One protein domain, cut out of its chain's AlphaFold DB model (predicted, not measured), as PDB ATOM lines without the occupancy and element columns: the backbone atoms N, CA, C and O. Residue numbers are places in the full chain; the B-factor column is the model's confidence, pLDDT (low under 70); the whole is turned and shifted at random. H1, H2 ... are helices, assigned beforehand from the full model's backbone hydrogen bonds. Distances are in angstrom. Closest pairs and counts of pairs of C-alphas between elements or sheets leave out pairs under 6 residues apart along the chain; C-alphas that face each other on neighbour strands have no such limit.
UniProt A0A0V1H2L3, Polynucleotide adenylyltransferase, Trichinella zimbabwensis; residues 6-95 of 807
ATOM      1  N   TYR A   6      44.283  37.245 -17.312       86.62
ATOM      2  CA  TYR A   6      42.968  37.262 -17.953       86.62
ATOM      3  C   TYR A   6      41.954  36.343 -17.248       86.62
ATOM      4  O   TYR A   6      40.846  36.772 -16.938       86.62
ATOM      5  N   ARG A   7      42.343  35.108 -16.883       86.94
ATOM      6  CA  ARG A   7      41.477  34.199 -16.110       86.94
ATOM      7  C   ARG A   7      41.172  34.726 -14.708       86.94
ATOM      8  O   ARG A   7      40.042  34.545 -14.260       86.94
ATOM      9  N   LYS A   8      42.119  35.400 -14.039       88.88
ATOM     10  CA  LYS A   8      41.855  36.072 -12.752       88.88
ATOM     11  C   LYS A   8      40.750  37.129 -12.912       88.88
ATOM     12  O   LYS A   8      39.748  37.079 -12.202       88.88
ATOM     13  N   PHE A   9      40.886  38.036 -13.885       88.88
ATOM     14  CA  PHE A   9      39.888  39.078 -14.162       88.88
ATOM     15  C   PHE A   9      38.527  38.505 -14.587       88.88
ATOM     16  O   PHE A   9      37.502  38.997 -14.124       88.88
ATOM     17  N   LEU A  10      38.487  37.436 -15.391       89.38
ATOM     18  CA  LEU A  10      37.235  36.752 -15.740       89.38
ATOM     19  C   LEU A  10      36.561  36.094 -14.524       89.38
ATOM     20  O   LEU A  10      35.342  36.190 -14.379       89.38
ATOM     21  N   GLN A  11      37.323  35.457 -13.627       89.00
ATOM     22  CA  GLN A  11      36.784  34.910 -12.375       89.00
ATOM     23  C   GLN A  11      36.210  36.012 -11.479       89.00
ATOM     24  O   GLN A  11      35.121  35.844 -10.930       89.00
ATOM     25  N   LEU A  12      36.900  37.150 -11.374       86.56
ATOM     26  CA  LEU A  12      36.421  38.311 -10.630       86.56
ATOM     27  C   LEU A  12      35.145  38.895 -11.249       86.56
ATOM     28  O   LEU A  12      34.163  39.084 -10.539       86.56
ATOM     29  N   CYS A  13      35.111  39.073 -12.574       88.19
ATOM     30  CA  CYS A  13      33.906  39.486 -13.295       88.19
ATOM     31  C   CYS A  13      32.737  38.539 -13.009       88.19
ATOM     32  O   CYS A  13      31.650  39.003 -12.691       88.19
ATOM     33  N   ASN A  14      32.946  37.220 -13.070       85.44
ATOM     34  CA  ASN A  14      31.899  36.227 -12.812       85.44
ATOM     35  C   ASN A  14      31.358  36.254 -11.375       85.44
ATOM     36  O   ASN A  14      30.197  35.906 -11.173       85.44
ATOM     37  N   ARG A  15      32.166  36.679 -10.397       82.50
ATOM     38  CA  ARG A  15      31.734  36.894  -9.006       82.50
ATOM     39  C   ARG A  15      31.065  38.259  -8.791       82.50
ATOM     40  O   ARG A  15      30.331  38.410  -7.820       82.50
ATOM     41  N   TRP A  16      31.289  39.231  -9.677       83.38
ATOM     42  CA  TRP A  16      30.744  40.583  -9.549       83.38
ATOM     43  C   TRP A  16      29.264  40.648  -9.986       83.38
ATOM     44  O   TRP A  16      28.955  40.329 -11.145       83.38
ATOM     45  N   PRO A  17      28.337  41.078  -9.104       79.44
ATOM     46  CA  PRO A  17      26.917  41.189  -9.430       79.44
ATOM     47  C   PRO A  17      26.638  42.389 -10.348       79.44
ATOM     48  O   PRO A  17      27.143  43.482 -10.117       79.44
ATOM     49  N   ILE A  18      25.794  42.192 -11.363       79.44
ATOM     50  CA  ILE A  18      25.286  43.270 -12.227       79.44
ATOM     51  C   ILE A  18      23.961  43.777 -11.652       79.44
ATOM     52  O   ILE A  18      23.023  42.990 -11.480       79.44
ATOM     53  N   ASP A  19      23.863  45.081 -11.388       77.38
ATOM     54  CA  ASP A  19      22.604  45.731 -11.027       77.38
ATOM     55  C   ASP A  19      21.721  45.905 -12.274       77.38
ATOM     56  O   ASP A  19      21.938  46.789 -13.108       77.38
ATOM     57  N   LYS A  20      20.710  45.038 -12.416       77.00
ATOM     58  CA  LYS A  20      19.796  45.034 -13.571       77.00
ATOM     59  C   LYS A  20      19.008  46.336 -13.717       77.00
ATOM     60  O   LYS A  20      18.652  46.678 -14.840       77.00
ATOM     61  N   ASP A  21      18.808  47.078 -12.628       71.69
ATOM     62  CA  ASP A  21      18.071  48.346 -12.626       71.69
ATOM     63  C   ASP A  21      18.927  49.524 -13.142       71.69
ATOM     64  O   ASP A  21      18.441  50.656 -13.216       71.69
ATOM     65  N   LYS A  22      20.209  49.262 -13.461       73.88
ATOM     66  CA  LYS A  22      21.220  50.223 -13.955       73.88
ATOM     67  C   LYS A  22      22.029  49.734 -15.165       73.88
ATOM     68  O   LYS A  22      22.866  50.472 -15.692       73.88
ATOM     69  N   ALA A  23      21.832  48.482 -15.578       64.31
ATOM     70  CA  ALA A  23      22.631  47.836 -16.616       64.31
ATOM     71  C   ALA A  23      22.368  48.406 -18.022       64.31
ATOM     72  O   ALA A  23      23.260  48.385 -18.863       64.31
ATOM     73  N   THR A  24      21.169  48.934 -18.286       66.06
ATOM     74  CA  THR A  24      20.791  49.465 -19.607       66.06
ATOM     75  C   THR A  24      21.285  50.891 -19.859       66.06
ATOM     76  O   THR A  24      21.460  51.263 -21.014       66.06
ATOM     77  N   SER A  25      21.562  51.680 -18.815       67.44
ATOM     78  CA  SER A  25      22.154  53.025 -18.931       67.44
ATOM     79  C   SER A  25      23.688  53.075 -18.868       67.44
ATOM     80  O   SER A  25      24.261  54.165 -18.886       67.44
ATOM     81  N   GLY A  26      24.368  51.929 -18.734       66.81
ATOM     82  CA  GLY A  26      25.823  51.873 -18.534       66.81
ATOM     83  C   GLY A  26      26.294  52.385 -17.162       66.81
ATOM     84  O   GLY A  26      27.483  52.632 -16.972       66.81
ATOM     85  N   ARG A  27      25.377  52.561 -16.196       74.69
ATOM     86  CA  ARG A  27      25.681  53.062 -14.839       74.69
ATOM     87  C   ARG A  27      26.016  51.955 -13.834       74.69
ATOM     88  O   ARG A  27      26.403  52.257 -12.706       74.69
ATOM     89  N   ASP A  28      25.870  50.689 -14.220       81.12
ATOM     90  CA  ASP A  28      26.299  49.541 -13.422       81.12
ATOM     91  C   ASP A  28      27.821  49.313 -13.514       81.12
ATOM     92  O   ASP A  28      28.388  49.097 -14.588       81.12
ATOM     93  N   LEU A  29      28.488  49.309 -12.357       78.75
ATOM     94  CA  LEU A  29      29.941  49.153 -12.266       78.75
ATOM     95  C   LEU A  29      30.408  47.754 -12.707       78.75
ATOM     96  O   LEU A  29      31.468  47.635 -13.317       78.75
ATOM     97  N   GLY A  30      29.615  46.705 -12.455       82.00
ATOM     98  CA  GLY A  30      29.943  45.338 -12.873       82.00
ATOM     99  C   GLY A  30      29.970  45.184 -14.396       82.00
ATOM    100  O   GLY A  30      30.884  44.571 -14.950       82.00
ATOM    101  N   SER A  31      29.007  45.798 -15.076       82.50
ATOM    102  CA  SER A  31      28.937  45.914 -16.535       82.50
ATOM    103  C   SER A  31      30.144  46.677 -17.079       82.50
ATOM    104  O   SER A  31      30.844  46.165 -17.953       82.50
ATOM    105  N   ARG A  32      30.480  47.837 -16.492       81.50
ATOM    106  CA  ARG A  32      31.628  48.636 -16.951       81.50
ATOM    107  C   ARG A  32      32.977  47.938 -16.750       81.50
ATOM    108  O   ARG A  32      33.842  48.027 -17.618       81.50
ATOM    109  N   ILE A  33      33.161  47.205 -15.649       81.88
ATOM    110  CA  ILE A  33      34.368  46.391 -15.424       81.88
ATOM    111  C   ILE A  33      34.497  45.306 -16.505       81.88
ATOM    112  O   ILE A  33      35.596  45.083 -17.008       81.88
ATOM    113  N   ARG A  34      33.394  44.661 -16.908       88.12
ATOM    114  CA  ARG A  34      33.407  43.647 -17.979       88.12
ATOM    115  C   ARG A  34      33.774  44.250 -19.339       88.12
ATOM    116  O   ARG A  34      34.584  43.655 -20.045       88.12
ATOM    117  N   GLU A  35      33.243  45.426 -19.678       83.88
ATOM    118  CA  GLU A  35      33.622  46.171 -20.892       83.88
ATOM    119  C   GLU A  35      35.121  46.505 -20.917       83.88
ATOM    120  O   GLU A  35      35.803  46.226 -21.903       83.88
ATOM    121  N   GLU A  36      35.657  47.051 -19.820       83.44
ATOM    122  CA  GLU A  36      37.088  47.362 -19.716       83.44
ATOM    123  C   GLU A  36      37.945  46.090 -19.760       83.44
ATOM    124  O   GLU A  36      38.956  46.076 -20.450       83.44
ATOM    125  N   VAL A  37      37.553  44.984 -19.116       84.06
ATOM    126  CA  VAL A  37      38.301  43.715 -19.213       84.06
ATOM    127  C   VAL A  37      38.347  43.203 -20.657       84.06
ATOM    128  O   VAL A  37      39.417  42.809 -21.114       84.06
ATOM    129  N   VAL A  38      37.242  43.266 -21.408       84.00
ATOM    130  CA  VAL A  38      37.228  42.898 -22.839       84.00
ATOM    131  C   VAL A  38      38.096  43.849 -23.674       84.00
ATOM    132  O   VAL A  38      38.854  43.392 -24.526       84.00
ATOM    133  N   SER A  39      38.042  45.156 -23.407       83.31
ATOM    134  CA  SER A  39      38.838  46.165 -24.119       83.31
ATOM    135  C   SER A  39      40.346  46.037 -23.852       83.31
ATOM    136  O   SER A  39      41.150  46.089 -24.783       83.31
ATOM    137  N   ARG A  40      40.746  45.849 -22.586       81.12
ATOM    138  CA  ARG A  40      42.157  45.801 -22.165       81.12
ATOM    139  C   ARG A  40      42.820  44.452 -22.424       81.12
ATOM    140  O   ARG A  40      44.029  44.436 -22.608       81.12
ATOM    141  N   PHE A  41      42.069  43.350 -22.460       85.31
ATOM    142  CA  PHE A  41      42.565  42.016 -22.831       85.31
ATOM    143  C   PHE A  41      42.158  41.650 -24.267       85.31
ATOM    144  O   PHE A  41      41.605  40.580 -24.522       85.31
ATOM    145  N   SER A  42      42.459  42.531 -25.226       80.06
ATOM    146  CA  SER A  42      42.090  42.373 -26.642       80.06
ATOM    147  C   SER A  42      42.660  41.114 -27.320       80.06
ATOM    148  O   SER A  42      42.133  40.680 -28.342       80.06
ATOM    149  N   GLN A  43      43.700  40.495 -26.746       82.38
ATOM    150  CA  GLN A  43      44.275  39.212 -27.178       82.38
ATOM    151  C   GLN A  43      44.084  38.095 -26.129       82.38
ATOM    152  O   GLN A  43      44.792  37.085 -26.130       82.38
ATOM    153  N   GLY A  44      43.144  38.269 -25.192       83.50
ATOM    154  CA  GLY A  44      42.872  37.331 -24.104       83.50
ATOM    155  C   GLY A  44      44.117  37.046 -23.262       83.50
ATOM    156  O   GLY A  44      44.812  37.967 -22.829       83.50
ATOM    157  N   GLU A  45      44.430  35.763 -23.056       83.44
ATOM    158  CA  GLU A  45      45.583  35.311 -22.258       83.44
ATOM    159  C   GLU A  45      46.953  35.699 -22.842       83.44
ATOM    160  O   GLU A  45      47.937  35.685 -22.107       83.44
ATOM    161  N   LEU A  46      47.027  36.054 -24.131       78.81
ATOM    162  CA  LEU A  46      48.270  36.458 -24.801       78.81
ATOM    163  C   LEU A  46      48.580  37.957 -24.650       78.81
ATOM    164  O   LEU A  46      49.658  38.403 -25.043       78.81
ATOM    165  N   THR A  47      47.658  38.735 -24.073       80.50
ATOM    166  CA  THR A  47      47.819  40.183 -23.909       80.50
ATOM    167  C   THR A  47      48.964  40.503 -22.944       80.50
ATOM    168  O   THR A  47      48.900  40.165 -21.762       80.50
ATOM    169  N   LYS A  48      50.002  41.189 -23.437       76.31
ATOM    170  CA  LYS A  48      51.122  41.687 -22.624       76.31
ATOM    171  C   LYS A  48      50.860  43.120 -22.163       76.31
ATOM    172  O   LYS A  48      50.484  43.966 -22.971       76.31
ATOM    173  N   PHE A  49      51.122  43.401 -20.888       75.62
ATOM    174  CA  PHE A  49      50.988  44.740 -20.308       75.62
ATOM    175  C   PHE A  49      52.369  45.384 -20.109       75.62
ATOM    176  O   PHE A  49      53.278  44.691 -19.655       75.62
ATOM    177  N   PRO A  50      52.544  46.695 -20.381       70.38
ATOM    178  CA  PRO A  50      53.817  47.393 -20.149       70.38
ATOM    179  C   PRO A  50      54.267  47.410 -18.681       70.38
ATOM    180  O   PRO A  50      55.458  47.464 -18.404       70.38
ATOM    181  N   SER A  51      53.316  47.351 -17.742       80.25
ATOM    182  CA  SER A  51      53.571  47.123 -16.320       80.25
ATOM    183  C   SER A  51      52.653  46.011 -15.832       80.25
ATOM    184  O   SER A  51      51.440  46.191 -15.699       80.25
ATOM    185  N   GLU A  52      53.231  44.836 -15.591       78.31
ATOM    186  CA  GLU A  52      52.486  43.699 -15.059       78.31
ATOM    187  C   GLU A  52      52.076  43.913 -13.596       78.31
ATOM    188  O   GLU A  52      50.957  43.567 -13.224       78.31
ATOM    189  N   ALA A  53      52.944  44.546 -12.797       77.62
ATOM    190  CA  ALA A  53      52.680  44.870 -11.395       77.62
ATOM    191  C   ALA A  53      51.438  45.761 -11.242       77.62
ATOM    192  O   ALA A  53      50.559  45.447 -10.450       77.62
ATOM    193  N   TYR A  54      51.301  46.797 -12.076       72.62
ATOM    194  CA  TYR A  54      50.126  47.676 -12.070       72.62
ATOM    195  C   TYR A  54      48.829  46.946 -12.475       72.62
ATOM    196  O   TYR A  54      47.748  47.232 -11.961       72.62
ATOM    197  N   CYS A  55      48.921  45.960 -13.377       79.69
ATOM    198  CA  CYS A  55      47.781  45.114 -13.740       79.69
ATOM    199  C   CYS A  55      47.349  44.206 -12.573       79.69
ATOM    200  O   CYS A  55      46.149  44.048 -12.334       79.69
ATOM    201  N   ASP A  56      48.308  43.640 -11.833       84.31
ATOM    202  CA  ASP A  56      48.023  42.865 -10.623       84.31
ATOM    203  C   ASP A  56      47.513  43.774  -9.472       84.31
ATOM    204  O   ASP A  56      46.560  43.392  -8.801       84.31
ATOM    205  N   GLU A  57      48.008  45.008  -9.295       82.19
ATOM    206  CA  GLU A  57      47.467  45.991  -8.328       82.19
ATOM    207  C   GLU A  57      45.990  46.333  -8.587       82.19
ATOM    208  O   GLU A  57      45.175  46.317  -7.662       82.19
ATOM    209  N   ILE A  58      45.615  46.599  -9.847       80.00
ATOM    210  CA  ILE A  58      44.210  46.834 -10.231       80.00
ATOM    211  C   ILE A  58      43.353  45.600  -9.926       80.00
ATOM    212  O   ILE A  58      42.222  45.737  -9.453       80.00
ATOM    213  N   PHE A  59      43.872  44.397 -10.195       86.75
ATOM    214  CA  PHE A  59      43.165  43.156  -9.887       86.75
ATOM    215  C   PHE A  59      42.898  43.016  -8.384       86.75
ATOM    216  O   PHE A  59      41.764  42.734  -7.997       86.75
ATOM    217  N   GLU A  60      43.913  43.237  -7.545       87.06
ATOM    218  CA  GLU A  60      43.778  43.155  -6.091       87.06
ATOM    219  C   GLU A  60      42.781  44.205  -5.576       87.06
ATOM    220  O   GLU A  60      41.848  43.843  -4.864       87.06
ATOM    221  N   ALA A  61      42.880  45.468  -6.009       81.44
ATOM    222  CA  ALA A  61      41.956  46.530  -5.602       81.44
ATOM    223  C   ALA A  61      40.490  46.222  -5.966       81.44
ATOM    224  O   ALA A  61      39.590  46.393  -5.144       81.44
ATOM    225  N   LEU A  62      40.233  45.717  -7.179       82.06
ATOM    226  CA  LEU A  62      38.889  45.282  -7.569       82.06
ATOM    227  C   LEU A  62      38.443  44.042  -6.777       82.06
ATOM    228  O   LEU A  62      37.277  43.955  -6.397       82.06
ATOM    229  N   ARG A  63      39.347  43.098  -6.476       87.50
ATOM    230  CA  ARG A  63      39.023  41.934  -5.639       87.50
ATOM    231  C   ARG A  63      38.605  42.356  -4.230       87.50
ATOM    232  O   ARG A  63      37.616  41.840  -3.730       87.50
ATOM    233  N   GLU A  64      39.292  43.319  -3.619       84.19
ATOM    234  CA  GLU A  64      38.956  43.814  -2.276       84.19
ATOM    235  C   GLU A  64      37.581  44.495  -2.209       84.19
ATOM    236  O   GLU A  64      36.873  44.341  -1.213       84.19
ATOM    237  N   ILE A  65      37.165  45.178  -3.283       80.12
ATOM    238  CA  ILE A  65      35.806  45.727  -3.412       80.12
ATOM    239  C   ILE A  65      34.778  44.597  -3.598       80.12
ATOM    240  O   ILE A  65      33.733  44.608  -2.952       80.12
ATOM    241  N   ALA A  66      35.066  43.606  -4.449       80.38
ATOM    242  CA  ALA A  66      34.162  42.480  -4.710       80.38
ATOM    243  C   ALA A  66      33.972  41.550  -3.498       80.38
ATOM    244  O   ALA A  66      32.898  40.974  -3.327       80.38
ATOM    245  N   ASP A  67      35.009  41.403  -2.672       82.50
ATOM    246  CA  ASP A  67      34.995  40.626  -1.431       82.50
ATOM    247  C   ASP A  67      34.442  41.436  -0.231       82.50
ATOM    248  O   ASP A  67      34.403  40.912   0.880       82.50
ATOM    249  N   ASP A  68      34.001  42.690  -0.437       75.12
ATOM    250  CA  ASP A  68      33.444  43.592   0.595       75.12
ATOM    251  C   ASP A  68      34.392  43.758   1.808       75.12
ATOM    252  O   ASP A  68      33.971  43.847   2.963       75.12
ATOM    253  N   LYS A  69      35.712  43.778   1.552       79.81
ATOM    254  CA  LYS A  69      36.776  43.679   2.574       79.81
ATOM    255  C   LYS A  69      36.633  44.703   3.705       79.81
ATOM    256  O   LYS A  69      36.904  44.388   4.859       79.81
ATOM    257  N   HIS A  70      36.195  45.915   3.367       72.50
ATOM    258  CA  HIS A  70      36.107  47.059   4.278       72.50
ATOM    259  C   HIS A  70      34.747  47.203   4.986       72.50
ATOM    260  O   HIS A  70      34.541  48.178   5.712       72.50
ATOM    261  N   ARG A  71      33.819  46.245   4.817       65.81
ATOM    262  CA  ARG A  71      32.450  46.279   5.376       65.81
ATOM    263  C   ARG A  71      32.386  46.605   6.871       65.81
ATOM    264  O   ARG A  71      31.427  47.222   7.328       65.81
ATOM    265  N   PHE A  72      33.389  46.166   7.631       69.12
ATOM    266  CA  PHE A  72      33.431  46.278   9.091       69.12
ATOM    267  C   PHE A  72      34.397  47.353   9.611       69.12
ATOM    268  O   PHE A  72      34.417  47.595  10.815       69.12
ATOM    269  N   ASP A  73      35.150  48.029   8.739       70.56
ATOM    270  CA  ASP A  73      36.162  49.014   9.155       70.56
ATOM    271  C   ASP A  73      35.532  50.322   9.660       70.56
ATOM    272  O   ASP A  73      36.145  51.064  10.425       70.56
ATOM    273  N   ASN A  74      34.297  50.613   9.238       59.75
ATOM    274  CA  ASN A  74      33.515  51.774   9.666       59.75
ATOM    275  C   ASN A  74      32.043  51.365   9.885       59.75
ATOM    276  O   ASN A  74      31.198  51.643   9.029       59.75
ATOM    277  N   PRO A  75      31.707  50.681  10.996       54.59
ATOM    278  CA  PRO A  75      30.353  50.197  11.245       54.59
ATOM    279  C   PRO A  75      29.400  51.372  11.507       54.59
ATOM    280  O   PRO A  75      29.384  51.966  12.587       54.59
ATOM    281  N   VAL A  76      28.586  51.713  10.507       50.47
ATOM    282  CA  VAL A  76      27.543  52.738  10.630       50.47
ATOM    283  C   VAL A  76      26.360  52.141  11.410       50.47
ATOM    284  O   VAL A  76      25.860  51.090  11.017       50.47
ATOM    285  N   PRO A  77      25.857  52.784  12.484       51.25
ATOM    286  CA  PRO A  77      24.821  52.201  13.352       51.25
ATOM    287  C   PRO A  77      23.418  52.083  12.717       51.25
ATOM    288  O   PRO A  77      22.487  51.637  13.383       51.25
ATOM    289  N   LEU A  78      23.249  52.490  11.454       52.25
ATOM    290  CA  LEU A  78      22.015  52.441  10.661       52.25
ATOM    291  C   LEU A  78      22.377  52.161   9.193       52.25
ATOM    292  O   LEU A  78      23.251  52.833   8.647       52.25
ATOM    293  N   GLU A  79      21.686  51.221   8.534       51.66
ATOM    294  CA  GLU A  79      22.070  50.738   7.191       51.66
ATOM    295  C   GLU A  79      22.004  51.792   6.065       51.66
ATOM    296  O   GLU A  79      22.697  51.629   5.063       51.66
ATOM    297  N   THR A  80      21.255  52.899   6.205       50.25
ATOM    298  CA  THR A  80      21.475  54.093   5.360       50.25
ATOM    299  C   THR A  80      21.357  55.401   6.159       50.25
ATOM    300  O   THR A  80      20.303  55.759   6.686       50.25
ATOM    301  N   ALA A  81      22.456  56.158   6.236       46.81
ATOM    302  CA  ALA A  81      22.532  57.381   7.044       46.81
ATOM    303  C   ALA A  81      22.126  58.675   6.304       46.81
ATOM    304  O   ALA A  81      22.038  59.726   6.931       46.81
ATOM    305  N   VAL A  82      21.885  58.630   4.986       44.78
ATOM    306  CA  VAL A  82      21.657  59.851   4.181       44.78
ATOM    307  C   VAL A  82      20.170  60.226   4.066       44.78
ATOM    308  O   VAL A  82      19.856  61.407   3.958       44.78
ATOM    309  N   PHE A  83      19.246  59.253   4.120       47.12
ATOM    310  CA  PHE A  83      17.809  59.504   3.890       47.12
ATOM    311  C   PHE A  83      16.827  58.712   4.776       47.12
ATOM    312  O   PHE A  83      15.626  58.820   4.545       47.12
ATOM    313  N   GLN A  84      17.291  57.926   5.761       57.09
ATOM    314  CA  GLN A  84      16.442  56.995   6.540       57.09
ATOM    315  C   GLN A  84      15.625  56.032   5.650       57.09
ATOM    316  O   GLN A  84      14.454  55.766   5.910       57.09
ATOM    317  N   LYS A  85      16.236  55.530   4.570       53.72
ATOM    318  CA  LYS A  85      15.580  54.668   3.576       53.72
ATOM    319  C   LYS A  85      16.161  53.262   3.572       53.72
ATOM    320  O   LYS A  85      17.339  53.062   3.858       53.72
ATOM    321  N   THR A  86      15.339  52.284   3.228       59.66
ATOM    322  CA  THR A  86      15.774  50.894   3.050       59.66
ATOM    323  C   THR A  86      16.692  50.751   1.829       59.66
ATOM    324  O   THR A  86      16.650  51.561   0.898       59.66
ATOM    325  N   LEU A  87      17.503  49.688   1.791       56.88
ATOM    326  CA  LEU A  87      18.351  49.374   0.632       56.88
ATOM    327  C   LEU A  87      17.530  49.277  -0.669       56.88
ATOM    328  O   LEU A  87      17.974  49.744  -1.718       56.88
ATOM    329  N   SER A  88      16.320  48.715  -0.587       61.59
ATOM    330  CA  SER A  88      15.377  48.588  -1.703       61.59
ATOM    331  C   SER A  88      14.919  49.949  -2.232       61.59
ATOM    332  O   SER A  88      15.002  50.188  -3.431       61.59
ATOM    333  N   GLU A  89      14.529  50.878  -1.354       62.38
ATOM    334  CA  GLU A  89      14.161  52.246  -1.754       62.38
ATOM    335  C   GLU A  89      15.351  53.021  -2.338       62.38
ATOM    336  O   GLU A  89      15.183  53.817  -3.259       62.38
ATOM    337  N   CYS A  90      16.568  52.797  -1.834       59.59
ATOM    338  CA  CYS A  90      17.777  53.397  -2.402       59.59
ATOM    339  C   CYS A  90      18.103  52.838  -3.798       59.59
ATOM    340  O   CYS A  90      18.558  53.590  -4.664       59.59
ATOM    341  N   ARG A  91      17.834  51.549  -4.060       64.00
ATOM    342  CA  ARG A  91      17.908  50.974  -5.416       64.00
ATOM    343  C   ARG A  91      16.838  51.565  -6.325       64.00
ATOM    344  O   ARG A  91      17.187  52.086  -7.378       64.00
ATOM    345  N   GLU A  92      15.585  51.610  -5.881       68.69
ATOM    346  CA  GLU A  92      14.478  52.195  -6.644       68.69
ATOM    347  C   GLU A  92      14.746  53.666  -7.005       68.69
ATOM    348  O   GLU A  92      14.577  54.050  -8.161       68.69
ATOM    349  N   LEU A  93      15.253  54.479  -6.068       62.81
ATOM    350  CA  LEU A  93      15.636  55.879  -6.306       62.81
ATOM    351  C   LEU A  93      16.813  56.047  -7.278       62.81
ATOM    352  O   LEU A  93      16.888  57.063  -7.969       62.81
ATOM    353  N   THR A  94      17.742  55.088  -7.318       63.16
ATOM    354  CA  THR A  94      18.934  55.145  -8.184       63.16
ATOM    355  C   THR A  94      18.773  54.394  -9.507       63.16
ATOM    356  O   THR A  94      19.653  54.506 -10.362       63.16
ATOM    357  N   SER A  95      17.655  53.688  -9.699       73.94
ATOM    358  CA  SER A  95      17.287  52.992 -10.937       73.94
ATOM    359  C   SER A  95      17.245  53.914 -12.158       73.94
ATOM    360  O   SER A  95      17.104  55.139 -12.051       73.94
TER     361      SER A  95
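AT A GLANCE: This is residues 6 to 95 of the 807 residues of the protein "Polynucleotide adenylyltransferase" of Trichinella zimbabwensis (UniProt A0A0V1H2L3). Look first for H3, the longest helix, and for H1 and H2: these three stand nearly parallel in a loose triangle, with H1 joining the other two, while the short helix H4 stands off at the far end of a long link from H3. Residues 68 to 77 of that link stick out. The printed part has 90 residues with four named helices, in the order H1, H2, H3, H4, and no named strand; its class is all helix. It is loose, with a radius of gyration of the C-alphas of 16.2 A, and only just elongated, spanning 49 by 32 by 18 A.

IN THESE COORDINATES: Find C-alpha 52 at (52.486, 43.699, -15.059); from there H3, residues 52 to 66, runs 21.1 A. H1, residues 6 to 15, begins at C-alpha 6, (42.968, 37.262, -17.953), and measures 14.4 A. H2, residues 29 to 40, measures 16.1 A. H4, residues 87 to 94, ends at C-alpha 94, (18.934, 55.145, -8.184).

HOW THE PARTS SIT: Start at H3, which touches H1; their closest C-alphas, of Arg 63 and Leu 12, are 6.7 A apart. They run the same way at a shallow tilt of 9 degrees. H1 and H2 form a helical hairpin and touch, with the closest C-alphas, of Cys 13 and Arg 34, 6.3 A apart. They run opposite ways at a shallow tilt of 14 degrees. H2 and H3 are apart, and H4 touches no helix. In H1, H2, H3 and H4 every O i to N i+4 pair is within hydrogen-bond range.

THE WHOLE: The two C-alphas farthest apart, of Leu 46 and Gln 84, are 49.2 A apart. The printed part has no cut. The three links are long, with 13, 11 and 20 residues. The mean pLDDT of the printed part is 74.4; residues 23 to 26, 71 to 72 and 74 to 94 are under 70.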